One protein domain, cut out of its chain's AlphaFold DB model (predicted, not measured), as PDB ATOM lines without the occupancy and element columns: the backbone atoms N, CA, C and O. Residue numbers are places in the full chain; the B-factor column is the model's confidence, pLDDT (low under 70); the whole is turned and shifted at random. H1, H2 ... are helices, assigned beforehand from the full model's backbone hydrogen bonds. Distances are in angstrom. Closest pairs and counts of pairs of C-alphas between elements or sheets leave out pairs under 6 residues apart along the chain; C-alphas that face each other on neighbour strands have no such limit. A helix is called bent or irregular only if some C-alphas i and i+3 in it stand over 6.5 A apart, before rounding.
ATOM      1  N   ASP A 443     -47.091 -47.493  10.943       93.62
ATOM      2  CA  ASP A 443     -46.061 -48.401  11.458       93.62
ATOM      3  C   ASP A 443     -44.672 -47.940  10.999       93.62
ATOM      4  O   ASP A 443     -43.761 -47.787  11.813       93.62
ATOM      5  N   PHE A 444     -44.523 -47.606   9.714       95.06
ATOM      6  CA  PHE A 444     -43.285 -47.037   9.189       95.06
ATOM      7  C   PHE A 444     -42.987 -45.637   9.749       95.06
ATOM      8  O   PHE A 444     -41.844 -45.365  10.123       95.06
ATOM      9  N   LEU A 445     -43.988 -44.747   9.805       95.19
ATOM     10  CA  LEU A 445     -43.813 -43.353  10.240       95.19
ATOM     11  C   LEU A 445     -43.488 -43.228  11.738       95.19
ATOM     12  O   LEU A 445     -42.777 -42.306  12.140       95.19
ATOM     13  N   LEU A 446     -44.024 -44.116  12.575       94.19
ATOM     14  CA  LEU A 446     -43.867 -44.041  14.027       94.19
ATOM     15  C   LEU A 446     -42.682 -44.866  14.544       94.19
ATOM     16  O   LEU A 446     -42.201 -44.575  15.642       94.19
ATOM     17  N   ASP A 447     -42.140 -45.807  13.762       95.25
ATOM     18  CA  ASP A 447     -40.926 -46.546  14.130       95.25
ATOM     19  C   ASP A 447     -39.738 -45.587  14.368       95.25
ATOM     20  O   ASP A 447     -39.351 -44.768  13.526       95.25
ATOM     21  N   GLU A 448     -39.137 -45.681  15.554       93.69
ATOM     22  CA  GLU A 448     -37.952 -44.912  15.945       93.69
ATOM     23  C   GLU A 448     -36.780 -45.118  14.977       93.69
ATOM     24  O   GLU A 448     -36.073 -44.160  14.665       93.69
ATOM     25  N   LYS A 449     -36.632 -46.316  14.399       96.00
ATOM     26  CA  LYS A 449     -35.550 -46.624  13.450       96.00
ATOM     27  C   LYS A 449     -35.640 -45.829  12.149       96.00
ATOM     28  O   LYS A 449     -34.613 -45.572  11.523       96.00
ATOM     29  N   ASN A 450     -36.843 -45.417  11.750       96.44
ATOM     30  CA  ASN A 450     -37.074 -44.724  10.482       96.44
ATOM     31  C   ASN A 450     -37.016 -43.199  10.620       96.44
ATOM     32  O   ASN A 450     -37.007 -42.491   9.617       96.44
ATOM     33  N   THR A 451     -36.957 -42.666  11.842       95.44
ATOM     34  CA  THR A 451     -37.153 -41.225  12.085       95.44
ATOM     35  C   THR A 451     -36.066 -40.378  11.435       95.44
ATOM     36  O   THR A 451     -36.367 -39.429  10.711       95.44
ATOM     37  N   ASP A 452     -34.801 -40.744  11.642       96.75
ATOM     38  CA  ASP A 452     -33.670 -40.014  11.065       96.75
ATOM     39  C   ASP A 452     -33.646 -40.136   9.538       96.75
ATOM     40  O   ASP A 452     -33.384 -39.152   8.845       96.75
ATOM     41  N   LEU A 453     -34.012 -41.312   9.019       96.62
ATOM     42  CA  LEU A 453     -34.137 -41.568   7.587       96.62
ATOM     43  C   LEU A 453     -35.217 -40.683   6.947       96.62
ATOM     44  O   LEU A 453     -34.964 -40.039   5.928       96.62
ATOM     45  N   ILE A 454     -36.408 -40.611   7.548       97.38
ATOM     46  CA  ILE A 454     -37.511 -39.770   7.065       97.38
ATOM     47  C   ILE A 454     -37.116 -38.293   7.152       97.38
ATOM     48  O   ILE A 454     -37.301 -37.552   6.186       97.38
ATOM     49  N   ARG A 455     -36.516 -37.864   8.271       96.88
ATOM     50  CA  ARG A 455     -36.057 -36.481   8.464       96.88
ATOM     51  C   ARG A 455     -35.023 -36.086   7.410       96.88
ATOM     52  O   ARG A 455     -35.095 -34.989   6.858       96.88
ATOM     53  N   GLN A 456     -34.084 -36.979   7.105       96.38
ATOM     54  CA  GLN A 456     -33.105 -36.776   6.043       96.38
ATOM     55  C   GLN A 456     -33.779 -36.699   4.668       96.38
ATOM     56  O   GLN A 456     -33.519 -35.751   3.932       96.38
ATOM     57  N   ASN A 457     -34.681 -37.627   4.340       97.06
ATOM     58  CA  ASN A 457     -35.393 -37.634   3.059       97.06
ATOM     59  C   ASN A 457     -36.228 -36.359   2.846       97.06
ATOM     60  O   ASN A 457     -36.220 -35.793   1.758       97.06
ATOM     61  N   ILE A 458     -36.907 -35.855   3.882       95.81
ATOM     62  CA  ILE A 458     -37.639 -34.581   3.817       95.81
ATOM     63  C   ILE A 458     -36.692 -33.432   3.455       95.81
ATOM     64  O   ILE A 458     -37.001 -32.646   2.559       95.81
ATOM     65  N   ARG A 459     -35.529 -33.350   4.118       95.06
ATOM     66  CA  ARG A 459     -34.522 -32.308   3.860       95.06
ATOM     67  C   ARG A 459     -33.951 -32.409   2.447       95.06
ATOM     68  O   ARG A 459     -33.934 -31.406   1.742       95.06
ATOM     69  N   GLU A 460     -33.556 -33.608   2.019       94.88
ATOM     70  CA  GLU A 460     -32.995 -33.874   0.682       94.88
ATOM     71  C   GLU A 460     -33.977 -33.560  -0.461       94.88
ATOM     72  O   GLU A 460     -33.550 -33.348  -1.592       94.88
ATOM     73  N   ARG A 461     -35.286 -33.514  -0.183       93.69
ATOM     74  CA  ARG A 461     -36.344 -33.215  -1.165       93.69
ATOM     75  C   ARG A 461     -36.923 -31.801  -1.051       93.69
ATOM     76  O   ARG A 461     -37.897 -31.490  -1.743       93.69
ATOM     77  N   LYS A 462     -36.416 -30.972  -0.125       90.75
ATOM     78  CA  LYS A 462     -37.037 -29.688   0.269       90.75
ATOM     79  C   LYS A 462     -38.541 -29.841   0.575       90.75
ATOM     80  O   LYS A 462     -39.374 -29.040   0.146       90.75
ATOM     81  N   GLY A 463     -38.901 -30.930   1.256       84.88
ATOM     82  CA  GLY A 463     -40.271 -31.222   1.677       84.88
ATOM     83  C   GLY A 463     -40.729 -30.314   2.821       84.88
ATOM     84  O   GLY A 463     -39.913 -29.821   3.591       84.88
ATOM     85  N   VAL A 464     -42.044 -30.114   2.937       86.94
ATOM     86  CA  VAL A 464     -42.663 -29.279   3.991       86.94
ATOM     87  C   VAL A 464     -43.139 -30.081   5.209       86.94
ATOM     88  O   VAL A 464     -43.595 -29.497   6.184       86.94
ATOM     89  N   GLY A 465     -43.078 -31.414   5.143       90.81
ATOM     90  CA  GLY A 465     -43.495 -32.293   6.234       90.81
ATOM     91  C   GLY A 465     -42.539 -32.265   7.426       90.81
ATOM     92  O   GLY A 465     -41.356 -31.971   7.278       90.81
ATOM     93  N   ASP A 466     -43.050 -32.628   8.599       94.94
ATOM     94  CA  ASP A 466     -42.281 -32.701   9.841       94.94
ATOM     95  C   ASP A 466     -42.610 -34.005  10.583       94.94
ATOM     96  O   ASP A 466     -43.711 -34.187  11.110       94.94
ATOM     97  N   ILE A 467     -41.649 -34.933  10.602       96.62
ATOM     98  CA  ILE A 467     -41.807 -36.237  11.256       96.62
ATOM     99  C   ILE A 467     -41.840 -36.124  12.785       96.62
ATOM    100  O   ILE A 467     -42.527 -36.903  13.447       96.62
ATOM    101  N   ASP A 468     -41.156 -35.130  13.353       96.12
ATOM    102  CA  ASP A 468     -41.135 -34.900  14.796       96.12
ATOM    103  C   ASP A 468     -42.503 -34.384  15.263       96.12
ATOM    104  O   ASP A 468     -43.021 -34.838  16.287       96.12
ATOM    105  N   LEU A 469     -43.148 -33.532  14.456       96.12
ATOM    106  CA  LEU A 469     -44.532 -33.107  14.673       96.12
ATOM    107  C   LEU A 469     -45.512 -34.287  14.613       96.12
ATOM    108  O   LEU A 469     -46.355 -34.415  15.501       96.12
ATOM    109  N   VAL A 470     -45.398 -35.176  13.616       95.62
ATOM    110  CA  VAL A 470     -46.240 -36.389  13.516       95.62
ATOM    111  C   VAL A 470     -46.125 -37.225  14.794       95.62
ATOM    112  O   VAL A 470     -47.135 -37.571  15.409       95.62
ATOM    113  N   LYS A 471     -44.898 -37.480  15.258       95.12
ATOM    114  CA  LYS A 471     -44.649 -38.234  16.493       95.12
ATOM    115  C   LYS A 471     -45.144 -37.518  17.744       95.12
ATOM    116  O   LYS A 471     -45.691 -38.159  18.640       95.12
ATOM    117  N   GLN A 472     -44.987 -36.199  17.821       95.81
ATOM    118  CA  GLN A 472     -45.513 -35.397  18.925       95.81
ATOM    119  C   GLN A 472     -47.041 -35.511  19.005       95.81
ATOM    120  O   GLN A 472     -47.588 -35.717  20.091       95.81
ATOM    121  N   LYS A 473     -47.731 -35.405  17.862       94.62
ATOM    122  CA  LYS A 473     -49.190 -35.558  17.776       94.62
ATOM    123  C   LYS A 473     -49.624 -36.972  18.164       94.62
ATOM    124  O   LYS A 473     -50.567 -37.107  18.940       94.62
ATOM    125  N   TRP A 474     -48.898 -38.002  17.724       93.56
ATOM    126  CA  TRP A 474     -49.145 -39.390  18.130       93.56
ATOM    127  C   TRP A 474     -49.013 -39.591  19.644       93.56
ATOM    128  O   TRP A 474     -49.953 -40.060  20.279       93.56
ATOM    129  N   LYS A 475     -47.907 -39.143  20.255       93.62
ATOM    130  CA  LYS A 475     -47.686 -39.236  21.712       93.62
ATOM    131  C   LYS A 475     -48.780 -38.533  22.518       93.62
ATOM    132  O   LYS A 475     -49.167 -38.997  23.589       93.62
ATOM    133  N   ALA A 476     -49.298 -37.413  22.011       91.06
ATOM    134  CA  ALA A 476     -50.420 -36.726  22.642       91.06
ATOM    135  C   ALA A 476     -51.700 -37.581  22.619       91.06
ATOM    136  O   ALA A 476     -52.406 -37.633  23.626       91.06
ATOM    137  N   ILE A 477     -51.987 -38.263  21.505       88.31
ATOM    138  CA  ILE A 477     -53.128 -39.185  21.375       88.31
ATOM    139  C   ILE A 477     -52.945 -40.402  22.292       88.31
ATOM    140  O   ILE A 477     -53.857 -40.736  23.048       88.31
ATOM    141  N   GLU A 478     -51.762 -41.014  22.284       89.12
ATOM    142  CA  GLU A 478     -51.416 -42.174  23.112       89.12
ATOM    143  C   GLU A 478     -51.574 -41.867  24.610       89.12
ATOM    144  O   GLU A 478     -52.251 -42.599  25.332       89.12
ATOM    145  N   SER A 479     -51.086 -40.708  25.070       88.44
ATOM    146  CA  SER A 479     -51.259 -40.268  26.462       88.44
ATOM    147  C   SER A 479     -52.734 -40.135  26.870       88.44
ATOM    148  O   SER A 479     -53.090 -40.396  28.022       88.44
ATOM    149  N   VAL A 480     -53.607 -39.722  25.946       84.62
ATOM    150  CA  VAL A 480     -55.055 -39.642  26.191       84.62
ATOM    151  C   VAL A 480     -55.676 -41.041  26.247       84.62
ATOM    152  O   VAL A 480     -56.487 -41.303  27.137       84.62
ATOM    153  N   MET A 481     -55.272 -41.956  25.359       80.81
ATOM    154  CA  MET A 481     -55.739 -43.349  25.366       80.81
ATOM    155  C   MET A 481     -55.375 -44.070  26.670       80.81
ATOM    156  O   MET A 481     -56.229 -44.713  27.279       80.81
ATOM    157  N   GLU A 482     -54.137 -43.914  27.145       82.06
ATOM    158  CA  GLU A 482     -53.671 -44.525  28.394       82.06
ATOM    159  C   GLU A 482     -54.419 -44.004  29.629       82.06
ATOM    160  O   GLU A 482     -54.718 -44.770  30.549       82.06
ATOM    161  N   LYS A 483     -54.743 -42.703  29.659       75.06
ATOM    162  CA  LYS A 483     -55.517 -42.083  30.747       75.06
ATOM    163  C   LYS A 483     -56.966 -42.572  30.769       75.06
ATOM    164  O   LYS A 483     -57.495 -42.833  31.847       75.06
ATOM    165  N   ASN A 484     -57.580 -42.760  29.601       66.75
ATOM    166  CA  ASN A 484     -58.953 -43.260  29.484       66.75
ATOM    167  C   ASN A 484     -59.061 -44.771  29.782       66.75
ATOM    168  O   ASN A 484     -60.038 -45.207  30.386       66.75
ATOM    169  N   GLU A 495     -65.304 -36.023  22.553       75.94
ATOM    170  CA  GLU A 495     -65.153 -36.777  21.301       75.94
ATOM    171  C   GLU A 495     -64.666 -35.881  20.146       75.94
ATOM    172  O   GLU A 495     -63.749 -36.242  19.410       75.94
ATOM    173  N   GLY A 496     -65.180 -34.648  20.064       80.12
ATOM    174  CA  GLY A 496     -64.744 -33.657  19.076       80.12
ATOM    175  C   GLY A 496     -63.271 -33.243  19.202       80.12
ATOM    176  O   GLY A 496     -62.590 -33.103  18.188       80.12
ATOM    177  N   LYS A 497     -62.737 -33.088  20.426       82.56
ATOM    178  CA  LYS A 497     -61.303 -32.796  20.630       82.56
ATOM    179  C   LYS A 497     -60.436 -33.984  20.230       82.56
ATOM    180  O   LYS A 497     -59.389 -33.791  19.619       82.56
ATOM    181  N   TYR A 498     -60.875 -35.199  20.547       80.75
ATOM    182  CA  TYR A 498     -60.162 -36.417  20.177       80.75
ATOM    183  C   TYR A 498     -60.126 -36.609  18.655       80.75
ATOM    184  O   TYR A 498     -59.056 -36.825  18.088       80.75
ATOM    185  N   LYS A 499     -61.262 -36.412  17.973       83.94
ATOM    186  CA  LYS A 499     -61.339 -36.397  16.506       83.94
ATOM    187  C   LYS A 499     -60.386 -35.365  15.898       83.94
ATOM    188  O   LYS A 499     -59.626 -35.713  15.001       83.94
ATOM    189  N   LYS A 500     -60.363 -34.143  16.444       88.69
ATOM    190  CA  LYS A 500     -59.463 -33.073  15.996       88.69
ATOM    191  C   LYS A 500     -57.984 -33.447  16.134       88.69
ATOM    192  O   LYS A 500     -57.215 -33.172  15.224       88.69
ATOM    193  N   MET A 501     -57.578 -34.094  17.230       88.81
ATOM    194  CA  MET A 501     -56.188 -34.555  17.388       88.81
ATOM    195  C   MET A 501     -55.794 -35.566  16.312       88.81
ATOM    196  O   MET A 501     -54.697 -35.484  15.768       88.81
ATOM    197  N   TRP A 502     -56.695 -36.497  15.992       87.94
ATOM    198  CA  TRP A 502     -56.484 -37.427  14.889       87.94
ATOM    199  C   TRP A 502     -56.410 -36.705  13.547       87.94
ATOM    200  O   TRP A 502     -55.491 -36.976  12.786       87.94
ATOM    201  N   ASP A 503     -57.324 -35.775  13.260       88.06
ATOM    202  CA  ASP A 503     -57.282 -34.989  12.019       88.06
ATOM    203  C   ASP A 503     -55.944 -34.233  11.894       88.06
ATOM    204  O   ASP A 503     -55.284 -34.319  10.864       88.06
ATOM    205  N   GLU A 504     -55.467 -33.595  12.969       91.44
ATOM    206  CA  GLU A 504     -54.159 -32.921  13.005       91.44
ATOM    207  C   GLU A 504     -52.974 -33.879  12.787       91.44
ATOM    208  O   GLU A 504     -52.006 -33.511  12.119       91.44
ATOM    209  N   LEU A 505     -53.029 -35.103  13.329       91.75
ATOM    210  CA  LEU A 505     -52.027 -36.140  13.061       91.75
ATOM    211  C   LEU A 505     -52.014 -36.518  11.573       91.75
ATOM    212  O   LEU A 505     -50.943 -36.620  10.978       91.75
ATOM    213  N   TYR A 506     -53.192 -36.721  10.975       89.81
ATOM    214  CA  TYR A 506     -53.324 -37.078   9.562       89.81
ATOM    215  C   TYR A 506     -52.830 -35.961   8.641       89.81
ATOM    216  O   TYR A 506     -52.102 -36.256   7.700       89.81
ATOM    217  N   GLU A 507     -53.151 -34.698   8.918       89.50
ATOM    218  CA  GLU A 507     -52.650 -33.554   8.140       89.50
ATOM    219  C   GLU A 507     -51.116 -33.444   8.201       89.50
ATOM    220  O   GLU A 507     -50.446 -33.252   7.178       89.50
ATOM    221  N   ALA A 508     -50.531 -33.655   9.387       92.88
ATOM    222  CA  ALA A 508     -49.079 -33.700   9.545       92.88
ATOM    223  C   ALA A 508     -48.461 -34.872   8.757       92.88
ATOM    224  O   ALA A 508     -47.476 -34.690   8.041       92.88
ATOM    225  N   ALA A 509     -49.065 -36.062   8.830       93.06
ATOM    226  CA  ALA A 509     -48.582 -37.257   8.139       93.06
ATOM    227  C   ALA A 509     -48.749 -37.171   6.611       93.06
ATOM    228  O   ALA A 509     -47.872 -37.605   5.863       93.06
ATOM    229  N   LEU A 510     -49.833 -36.563   6.121       91.25
ATOM    230  CA  LEU A 510     -50.062 -36.321   4.694       91.25
ATOM    231  C   LEU A 510     -48.992 -35.420   4.083       91.25
ATOM    232  O   LEU A 510     -48.687 -35.572   2.896       91.25
ATOM    233  N   SER A 511     -48.402 -34.552   4.908       92.12
ATOM    234  CA  SER A 511     -47.342 -33.637   4.506       92.12
ATOM    235  C   SER A 511     -45.974 -34.299   4.324       92.12
ATOM    236  O   SER A 511     -45.060 -33.691   3.762       92.12
ATOM    237  N   ILE A 512     -45.821 -35.552   4.765       95.06
ATOM    238  CA  ILE A 512     -44.602 -36.333   4.567       95.06
ATOM    239  C   ILE A 512     -44.539 -36.789   3.094       95.06
ATOM    240  O   ILE A 512     -45.475 -37.443   2.610       95.06
TER     241      ILE A 512
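This is residues 443 to 484 and 495 to 512 of the 838 residues of the protein "Seryl-tRNA synthetase" of Diploscapter pachys (UniProt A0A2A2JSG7). Two long helices, H3 and H4, run side by side in opposite ways, and H2 lies past the end at which H3 begins, with the very short H1 off to one side at the start of H2. H2 folds back into H3 through a loop, and the two make a loose helical hairpin that meets only near Arg 455 and Ile 467, while H4 packs on H3 alone. The printed part has 60 residues with four named helices in the order H1, H2, H3, H4 and no named strand; the class is all helix. The whole is only just compact, close to loose, with a radius of gyration of the C-alphas of 12.5 A, and it is elongated, spanning 39 by 21 by 14 A.

H1 is residues 443 to 446, beginning with C-alpha 443 at (-46.061, -48.401, 11.458). H2 is residues 448 to 460, 19.5 A from first to last C-alpha; it is irregular, with C-alphas 449 and 452 7.3 A apart. H3, the longest helix, is residues 467 to 484 and 26.0 A long, beginning with C-alpha 467 at (-41.807, -36.237, 11.256). H4 is residues 495 to 510, 22.4 A long, ending with C-alpha 510 at (-50.062, -36.321, 4.694).

H1 and H2 touch only at the corner by their link, and only just, with 3 pairs of C-alphas within 8 A; the closest are those of Phe 444 and Asn 450, 6.8 A apart. H1 is close to H3 but not clearly touching, the closest C-alphas being those of Leu 446 and Lys 471, 6.4 A apart. H2 and H3 form a helical hairpin: residues 451 to 455 of H2 touch residues 467 to 468 of H3, the closest C-alphas being those of Arg 455 and Ile 467, 6.4 A apart. Their lines stand at a shallow tilt of 34 degrees, only just short of steep, and they run opposite ways. H3 and H4 touch, with 13 pairs of C-alphas within 8 A; the closest are those of Lys 473 and Leu 505, 5.5 A apart. They run opposite ways at a shallow tilt of 24 degrees. H4 is apart from H2, and only just apart from H1, 8.0 A at the closest. Every O i to N i+4 pair is within hydrogen-bond range in H3 and H4, and 7 of 9 are in H2; H1 is too short for such a pair, and its one O i to N i+3 pair is not within range.

The two C-alphas farthest apart are those of Glu 460 and Asn 484, 39.9 A. Residues 485 to 494 are cut out and not printed, and C-alphas 484 and 495 stand 12.1 A apart across the cut. Of the links that are printed whole, H1 to H2 is tight and H2 to H3 is short. The mean pLDDT of the printed part is 90.8, and one printed residue, Asn 484, is under 70.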